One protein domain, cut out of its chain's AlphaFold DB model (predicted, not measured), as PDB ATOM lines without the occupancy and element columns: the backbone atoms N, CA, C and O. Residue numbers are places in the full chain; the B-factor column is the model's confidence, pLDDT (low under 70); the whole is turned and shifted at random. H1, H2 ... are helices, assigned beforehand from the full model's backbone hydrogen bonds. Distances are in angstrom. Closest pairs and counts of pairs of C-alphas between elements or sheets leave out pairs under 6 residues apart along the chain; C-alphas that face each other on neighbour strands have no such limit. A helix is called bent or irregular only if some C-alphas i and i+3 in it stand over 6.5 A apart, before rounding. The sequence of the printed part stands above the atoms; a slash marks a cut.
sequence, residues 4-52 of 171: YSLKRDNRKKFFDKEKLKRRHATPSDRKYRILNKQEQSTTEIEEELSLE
ATOM      1  N   TYR A   4     -38.787 -37.781 -17.139       73.19
ATOM      2  CA  TYR A   4     -38.578 -37.197 -18.461       73.19
ATOM      3  C   TYR A   4     -38.874 -35.687 -18.500       73.19
ATOM      4  O   TYR A   4     -38.196 -34.934 -19.209       73.19
ATOM      5  N   SER A   5     -39.806 -35.214 -17.666       77.06
ATOM      6  CA  SER A   5     -40.119 -33.785 -17.512       77.06
ATOM      7  C   SER A   5     -38.944 -33.008 -16.906       77.06
ATOM      8  O   SER A   5     -38.559 -31.967 -17.438       77.06
ATOM      9  N   LEU A   6     -38.263 -33.569 -15.899       78.81
ATOM     10  CA  LEU A   6     -37.108 -32.919 -15.270       78.81
ATOM     11  C   LEU A   6     -35.930 -32.733 -16.244       78.81
ATOM     12  O   LEU A   6     -35.266 -31.694 -16.245       78.81
ATOM     13  N   LYS A   7     -35.676 -33.718 -17.115       89.38
ATOM     14  CA  LYS A   7     -34.631 -33.613 -18.148       89.38
ATOM     15  C   LYS A   7     -34.973 -32.550 -19.191       89.38
ATOM     16  O   LYS A   7     -34.083 -31.803 -19.602       89.38
ATOM     17  N   ARG A   8     -36.242 -32.459 -19.603       89.25
ATOM     18  CA  ARG A   8     -36.709 -31.433 -20.548       89.25
ATOM     19  C   ARG A   8     -36.590 -30.030 -19.966       89.25
ATOM     20  O   ARG A   8     -36.048 -29.156 -20.639       89.25
ATOM     21  N   ASP A   9     -36.981 -29.839 -18.713       88.94
ATOM     22  CA  ASP A   9     -36.893 -28.536 -18.051       88.94
ATOM     23  C   ASP A   9     -35.446 -28.094 -17.837       88.94
ATOM     24  O   ASP A   9     -35.104 -26.934 -18.075       88.94
ATOM     25  N   ASN A  10     -34.558 -29.017 -17.461       92.25
ATOM     26  CA  ASN A  10     -33.130 -28.724 -17.339       92.25
ATOM     27  C   ASN A  10     -32.495 -28.392 -18.692       92.25
ATOM     28  O   ASN A  10     -31.736 -27.427 -18.797       92.25
ATOM     29  N   ARG A  11     -32.853 -29.132 -19.745       92.00
ATOM     30  CA  ARG A  11     -32.405 -28.848 -21.111       92.00
ATOM     31  C   ARG A  11     -32.901 -27.480 -21.585       92.00
ATOM     32  O   ARG A  11     -32.121 -26.710 -22.137       92.00
ATOM     33  N   LYS A  12     -34.157 -27.130 -21.303       95.00
ATOM     34  CA  LYS A  12     -34.713 -25.808 -21.616       95.00
ATOM     35  C   LYS A  12     -33.983 -24.693 -20.862       95.00
ATOM     36  O   LYS A  12     -33.569 -23.719 -21.480       95.00
ATOM     37  N   LYS A  13     -33.741 -24.859 -19.557       94.50
ATOM     38  CA  LYS A  13     -32.967 -23.901 -18.744       94.50
ATOM     39  C   LYS A  13     -31.540 -23.719 -19.263       94.50
ATOM     40  O   LYS A  13     -31.020 -22.605 -19.227       94.50
ATOM     41  N   PHE A  14     -30.907 -24.791 -19.737       94.81
ATOM     42  CA  PHE A  14     -29.585 -24.727 -20.354       94.81
ATOM     43  C   PHE A  14     -29.610 -23.888 -21.638       94.81
ATOM     44  O   PHE A  14     -28.852 -22.923 -21.748       94.81
ATOM     45  N   PHE A  15     -30.540 -24.178 -22.552       92.75
ATOM     46  CA  PHE A  15     -30.688 -23.420 -23.797       92.75
ATOM     47  C   PHE A  15     -31.040 -21.950 -23.564       92.75
ATOM     48  O   PHE A  15     -30.484 -21.078 -24.229       92.75
ATOM     49  N   ASP A  16     -31.914 -21.656 -22.601       94.50
ATOM     50  CA  ASP A  16     -32.296 -20.282 -22.266       94.50
ATOM     51  C   ASP A  16     -31.077 -19.484 -21.757       94.50
ATOM     52  O   ASP A  16     -30.844 -18.354 -22.200       94.50
ATOM     53  N   LYS A  17     -30.230 -20.089 -20.910       94.06
ATOM     54  CA  LYS A  17     -28.973 -19.472 -20.442       94.06
ATOM     55  C   LYS A  17     -27.981 -19.249 -21.577       94.06
ATOM     56  O   LYS A  17     -27.367 -18.188 -21.665       94.06
ATOM     57  N   GLU A  18     -27.813 -20.234 -22.448       90.12
ATOM     58  CA  GLU A  18     -26.903 -20.139 -23.587       90.12
ATOM     59  C   GLU A  18     -27.366 -19.066 -24.585       90.12
ATOM     60  O   GLU A  18     -26.573 -18.239 -25.041       90.12
ATOM     61  N   LYS A  19     -28.672 -18.997 -24.863       90.81
ATOM     62  CA  LYS A  19     -29.274 -17.967 -25.714       90.81
ATOM     63  C   LYS A  19     -29.107 -16.573 -25.115       90.81
ATOM     64  O   LYS A  19     -28.777 -15.647 -25.852       90.81
ATOM     65  N   LEU A  20     -29.268 -16.416 -23.800       89.81
ATOM     66  CA  LEU A  20     -29.042 -15.136 -23.125       89.81
ATOM     67  C   LEU A  20     -27.581 -14.674 -23.266       89.81
ATOM     68  O   LEU A  20     -27.342 -13.532 -23.657       89.81
ATOM     69  N   LYS A  21     -26.614 -15.584 -23.076       88.81
ATOM     70  CA  LYS A  21     -25.185 -15.322 -23.336       88.81
ATOM     71  C   LYS A  21     -24.909 -14.933 -24.793       88.81
ATOM     72  O   LYS A  21     -23.976 -14.185 -25.069       88.81
ATOM     73  N   ARG A  22     -25.700 -15.432 -25.750       85.44
ATOM     74  CA  ARG A  22     -25.589 -15.037 -27.164       85.44
ATOM     75  C   ARG A  22     -26.212 -13.670 -27.458       85.44
ATOM     76  O   ARG A  22     -25.665 -12.951 -28.286       85.44
ATOM     77  N   ARG A  23     -27.319 -13.302 -26.803       87.31
ATOM     78  CA  ARG A  23     -28.035 -12.037 -27.071       87.31
ATOM     79  C   ARG A  23     -27.265 -10.791 -26.640       87.31
ATOM     80  O   ARG A  23     -27.351  -9.784 -27.332       87.31
ATOM     81  N   HIS A  24     -26.518 -10.869 -25.542       87.25
ATOM     82  CA  HIS A  24     -25.706  -9.757 -25.032       87.25
ATOM     83  C   HIS A  24     -24.248  -9.803 -25.508       87.25
ATOM     84  O   HIS A  24     -23.397  -9.122 -24.950       87.25
ATOM     85  N   ALA A  25     -23.953 -10.605 -26.533       88.88
ATOM     86  CA  ALA A  25     -22.615 -10.687 -27.096       88.88
ATOM     87  C   ALA A  25     -22.225  -9.356 -27.755       88.88
ATOM     88  O   ALA A  25     -22.973  -8.809 -28.586       88.88
ATOM     89  N   THR A  26     -21.036  -8.869 -27.406       90.06
ATOM     90  CA  THR A  26     -20.457  -7.669 -28.008       90.06
ATOM     91  C   THR A  26     -20.196  -7.888 -29.508       90.06
ATOM     92  O   THR A  26     -20.139  -9.032 -29.979       90.06
ATOM     93  N   PRO A  27     -20.062  -6.819 -30.312       87.62
ATOM     94  CA  PRO A  27     -19.674  -6.953 -31.716       87.62
ATOM     95  C   PRO A  27     -18.357  -7.728 -31.902       87.62
ATOM     96  O   PRO A  27     -18.260  -8.537 -32.825       87.62
ATOM     97  N   SER A  28     -17.389  -7.560 -30.992       88.12
ATOM     98  CA  SER A  28     -16.154  -8.353 -30.956       88.12
ATOM     99  C   SER A  28     -16.425  -9.834 -30.682       88.12
ATOM    100  O   SER A  28     -15.937 -10.671 -31.435       88.12
ATOM    101  N   ASP A  29     -17.276 -10.181 -29.706       88.38
ATOM    102  CA  ASP A  29     -17.629 -11.587 -29.420       88.38
ATOM    103  C   ASP A  29     -18.267 -12.290 -30.624       88.38
ATOM    104  O   ASP A  29     -18.055 -13.481 -30.855       88.38
ATOM    105  N   ARG A  30     -19.079 -11.566 -31.407       86.81
ATOM    106  CA  ARG A  30     -19.666 -12.110 -32.639       86.81
ATOM    107  C   ARG A  30     -18.599 -12.370 -33.695       86.81
ATOM    108  O   ARG A  30     -18.654 -13.420 -34.327       86.81
ATOM    109  N   LYS A  31     -17.633 -11.457 -33.854       92.44
ATOM    110  CA  LYS A  31     -16.505 -11.623 -34.782       92.44
ATOM    111  C   LYS A  31     -15.661 -12.847 -34.414       92.44
ATOM    112  O   LYS A  31     -15.439 -13.686 -35.278       92.44
ATOM    113  N   TYR A  32     -15.285 -12.999 -33.142       87.75
ATOM    114  CA  TYR A  32     -14.514 -14.161 -32.683       87.75
ATOM    115  C   TYR A  32     -15.265 -15.480 -32.872       87.75
ATOM    116  O   TYR A  32     -14.680 -16.462 -33.299       87.75
ATOM    117  N   ARG A  33     -16.585 -15.521 -32.653       86.44
ATOM    118  CA  ARG A  33     -17.356 -16.745 -32.938       86.44
ATOM    119  C   ARG A  33     -17.394 -17.115 -34.417       86.44
ATOM    120  O   ARG A  33     -17.471 -18.299 -34.723       86.44
ATOM    121  N   ILE A  34     -17.419 -16.129 -35.313       86.25
ATOM    122  CA  ILE A  34     -17.386 -16.384 -36.756       86.25
ATOM    123  C   ILE A  34     -16.012 -16.927 -37.147       86.25
ATOM    124  O   ILE A  34     -15.969 -17.937 -37.838       86.25
ATOM    125  N   LEU A  35     -14.931 -16.321 -36.640       84.44
ATOM    126  CA  LEU A  35     -13.563 -16.799 -36.864       84.44
ATOM    127  C   LEU A  35     -13.372 -18.222 -36.341       84.44
ATOM    128  O   LEU A  35     -13.053 -19.096 -37.128       84.44
ATOM    129  N   ASN A  36     -13.713 -18.504 -35.082       84.38
ATOM    130  CA  ASN A  36     -13.571 -19.855 -34.526       84.38
ATOM    131  C   ASN A  36     -14.420 -20.894 -35.276       84.38
ATOM    132  O   ASN A  36     -14.038 -22.053 -35.361       84.38
ATOM    133  N   LYS A  37     -15.593 -20.508 -35.799       84.81
ATOM    134  CA  LYS A  37     -16.422 -21.412 -36.610       84.81
ATOM    135  C   LYS A  37     -15.790 -21.673 -37.980       84.81
ATOM    136  O   LYS A  37     -15.900 -22.785 -38.478       84.81
ATOM    137  N   GLN A  38     -15.173 -20.656 -38.581       80.75
ATOM    138  CA  GLN A  38     -14.431 -20.794 -39.832       80.75
ATOM    139  C   GLN A  38     -13.183 -21.654 -39.630       80.75
ATOM    140  O   GLN A  38     -12.998 -22.591 -40.391       80.75
ATOM    141  N   GLU A  39     -12.418 -21.408 -38.567       75.75
ATOM    142  CA  GLU A  39     -11.256 -22.209 -38.172       75.75
ATOM    143  C   GLU A  39     -11.643 -23.668 -37.906       75.75
ATOM    144  O   GLU A  39     -11.011 -24.567 -38.435       75.75
ATOM    145  N   GLN A  40     -12.739 -23.927 -37.184       70.50
ATOM    146  CA  GLN A  40     -13.241 -25.294 -37.000       70.50
ATOM    147  C   GLN A  40     -13.638 -25.949 -38.324       70.50
ATOM    148  O   GLN A  40     -13.287 -27.100 -38.548       70.50
ATOM    149  N   SER A  41     -14.311 -25.226 -39.226       64.81
ATOM    150  CA  SER A  41     -14.633 -25.779 -40.545       64.81
ATOM    151  C   SER A  41     -13.397 -26.002 -41.415       64.81
ATOM    152  O   SER A  41     -13.385 -26.941 -42.194       64.81
ATOM    153  N   THR A  42     -12.350 -25.181 -41.295       60.47
ATOM    154  CA  THR A  42     -11.097 -25.392 -42.031       60.47
ATOM    155  C   THR A  42     -10.284 -26.529 -41.434       60.47
ATOM    156  O   THR A  42      -9.703 -27.278 -42.198       60.47
ATOM    157  N   THR A  43     -10.294 -26.725 -40.112       57.94
ATOM    158  CA  THR A  43      -9.666 -27.890 -39.472       57.94
ATOM    159  C   THR A  43     -10.408 -29.183 -39.812       57.94
ATOM    160  O   THR A  43      -9.764 -30.192 -40.059       57.94
ATOM    161  N   GLU A  44     -11.740 -29.156 -39.918       55.81
ATOM    162  CA  GLU A  44     -12.519 -30.294 -40.436       55.81
ATOM    163  C   GLU A  44     -12.193 -30.584 -41.919       55.81
ATOM    164  O   GLU A  44     -12.127 -31.745 -42.307       55.81
ATOM    165  N   ILE A  45     -11.927 -29.555 -42.737       55.09
ATOM    166  CA  ILE A  45     -11.502 -29.704 -44.145       55.09
ATOM    167  C   ILE A  45     -10.028 -30.146 -44.261       55.09
ATOM    168  O   ILE A  45      -9.684 -30.892 -45.172       55.09
ATOM    169  N   GLU A  46      -9.145 -29.724 -43.353       53.06
ATOM    170  CA  GLU A  46      -7.740 -30.160 -43.293       53.06
ATOM    171  C   GLU A  46      -7.595 -31.585 -42.738       53.06
ATOM    172  O   GLU A  46      -6.710 -32.312 -43.174       53.06
ATOM    173  N   GLU A  47      -8.487 -32.036 -41.851       54.66
ATOM    174  CA  GLU A  47      -8.604 -33.458 -41.491       54.66
ATOM    175  C   GLU A  47      -9.212 -34.301 -42.633       54.66
ATOM    176  O   GLU A  47      -8.966 -35.507 -42.706       54.66
ATOM    177  N   GLU A  48      -9.966 -33.681 -43.553       53.00
ATOM    178  CA  GLU A  48     -10.486 -34.299 -44.784       53.00
ATOM    179  C   GLU A  48      -9.486 -34.253 -45.960       53.00
ATOM    180  O   GLU A  48      -9.655 -34.992 -46.934       53.00
ATOM    181  N   LEU A  49      -8.388 -33.483 -45.859       56.84
ATOM    182  CA  LEU A  49      -7.175 -33.718 -46.650       56.84
ATOM    183  C   LEU A  49      -6.556 -35.020 -46.144       56.84
ATOM    184  O   LEU A  49      -5.633 -35.046 -45.331       56.84
ATOM    185  N   SER A  50      -7.157 -36.113 -46.604       61.28
ATOM    186  CA  SER A  50      -6.837 -37.483 -46.262       61.28
ATOM    187  C   SER A  50      -5.329 -37.662 -46.240       61.28
ATOM    188  O   SER A  50      -4.682 -37.537 -47.281       61.28
ATOM    189  N   LEU A  51      -4.790 -37.980 -45.060       62.97
ATOM    190  CA  LEU A  51      -3.473 -38.587 -44.947       62.97
ATOM    191  C   LEU A  51      -3.419 -39.691 -45.991       62.97
ATOM    192  O   LEU A  51      -4.214 -40.635 -45.947       62.97
ATOM    193  N   GLU A  52      -2.549 -39.503 -46.970       68.06
ATOM    194  CA  GLU A  52      -2.448 -40.403 -48.095       68.06
ATOM    195  C   GLU A  52      -2.200 -41.810 -47.549       68.06
ATOM    196  O   GLU A  52      -1.281 -42.042 -46.757       68.06
TER     197      GLU A  52
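What this domain is: This is residues 4 to 52 of the 171 residues of the protein "LAMI_0D02564g1_1" of Lachancea mirantina (UniProt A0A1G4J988). Two long helices, H1 and H2, spread from a tight link as the arms of a wide, open V, with residues 24 to 26 at its point and the space between the arms empty. The V is flat, and a tail of residues 49 to 52 runs on beyond the far end of H2. The printed part has 49 residues with two named helices, H1 then H2, and no named strand; its class is all helix. It is extended, with a radius of gyration of the C-alphas of 16.7 A, and the C-alphas span 49 by 33 by 6 A along their three main axes.

How they stand to each other: H1, residues 4 to 23, is joined to H2, residues 27 to 48, by a tight link of 3 residues. H1 and H2 are apart, with no C-alpha of the one within 8 A of the other. Residues 4 to 21, which belong to H1, stand free. Residues 34 to 52, of which 34 to 48 belong to H2, stand free too. In H1 and H2 every O i to N i+4 pair is within hydrogen-bond range, and neither helix is bent or irregular.

Where its parts are: H1 begins at C-alpha 4, at (-38.578, -37.197, -18.461), and ends at C-alpha 23, at (-28.035, -12.037, -27.071), 28.6 A from first to last C-alpha. H2 has 22 residues and is the longest helix by residues. It measures 31.7 A from C-alpha 27, at (-19.674, -6.953, -31.716), to C-alpha 48, at (-10.486, -34.299, -44.784).

The domain as a whole: The two C-alphas farthest apart, those of Ser 5 and Glu 52, are 49.0 A apart. The printed part has no cut. The mean pLDDT of the printed part is 80.3, and residues 41 to 52 are under 70, where the model's confidence is low.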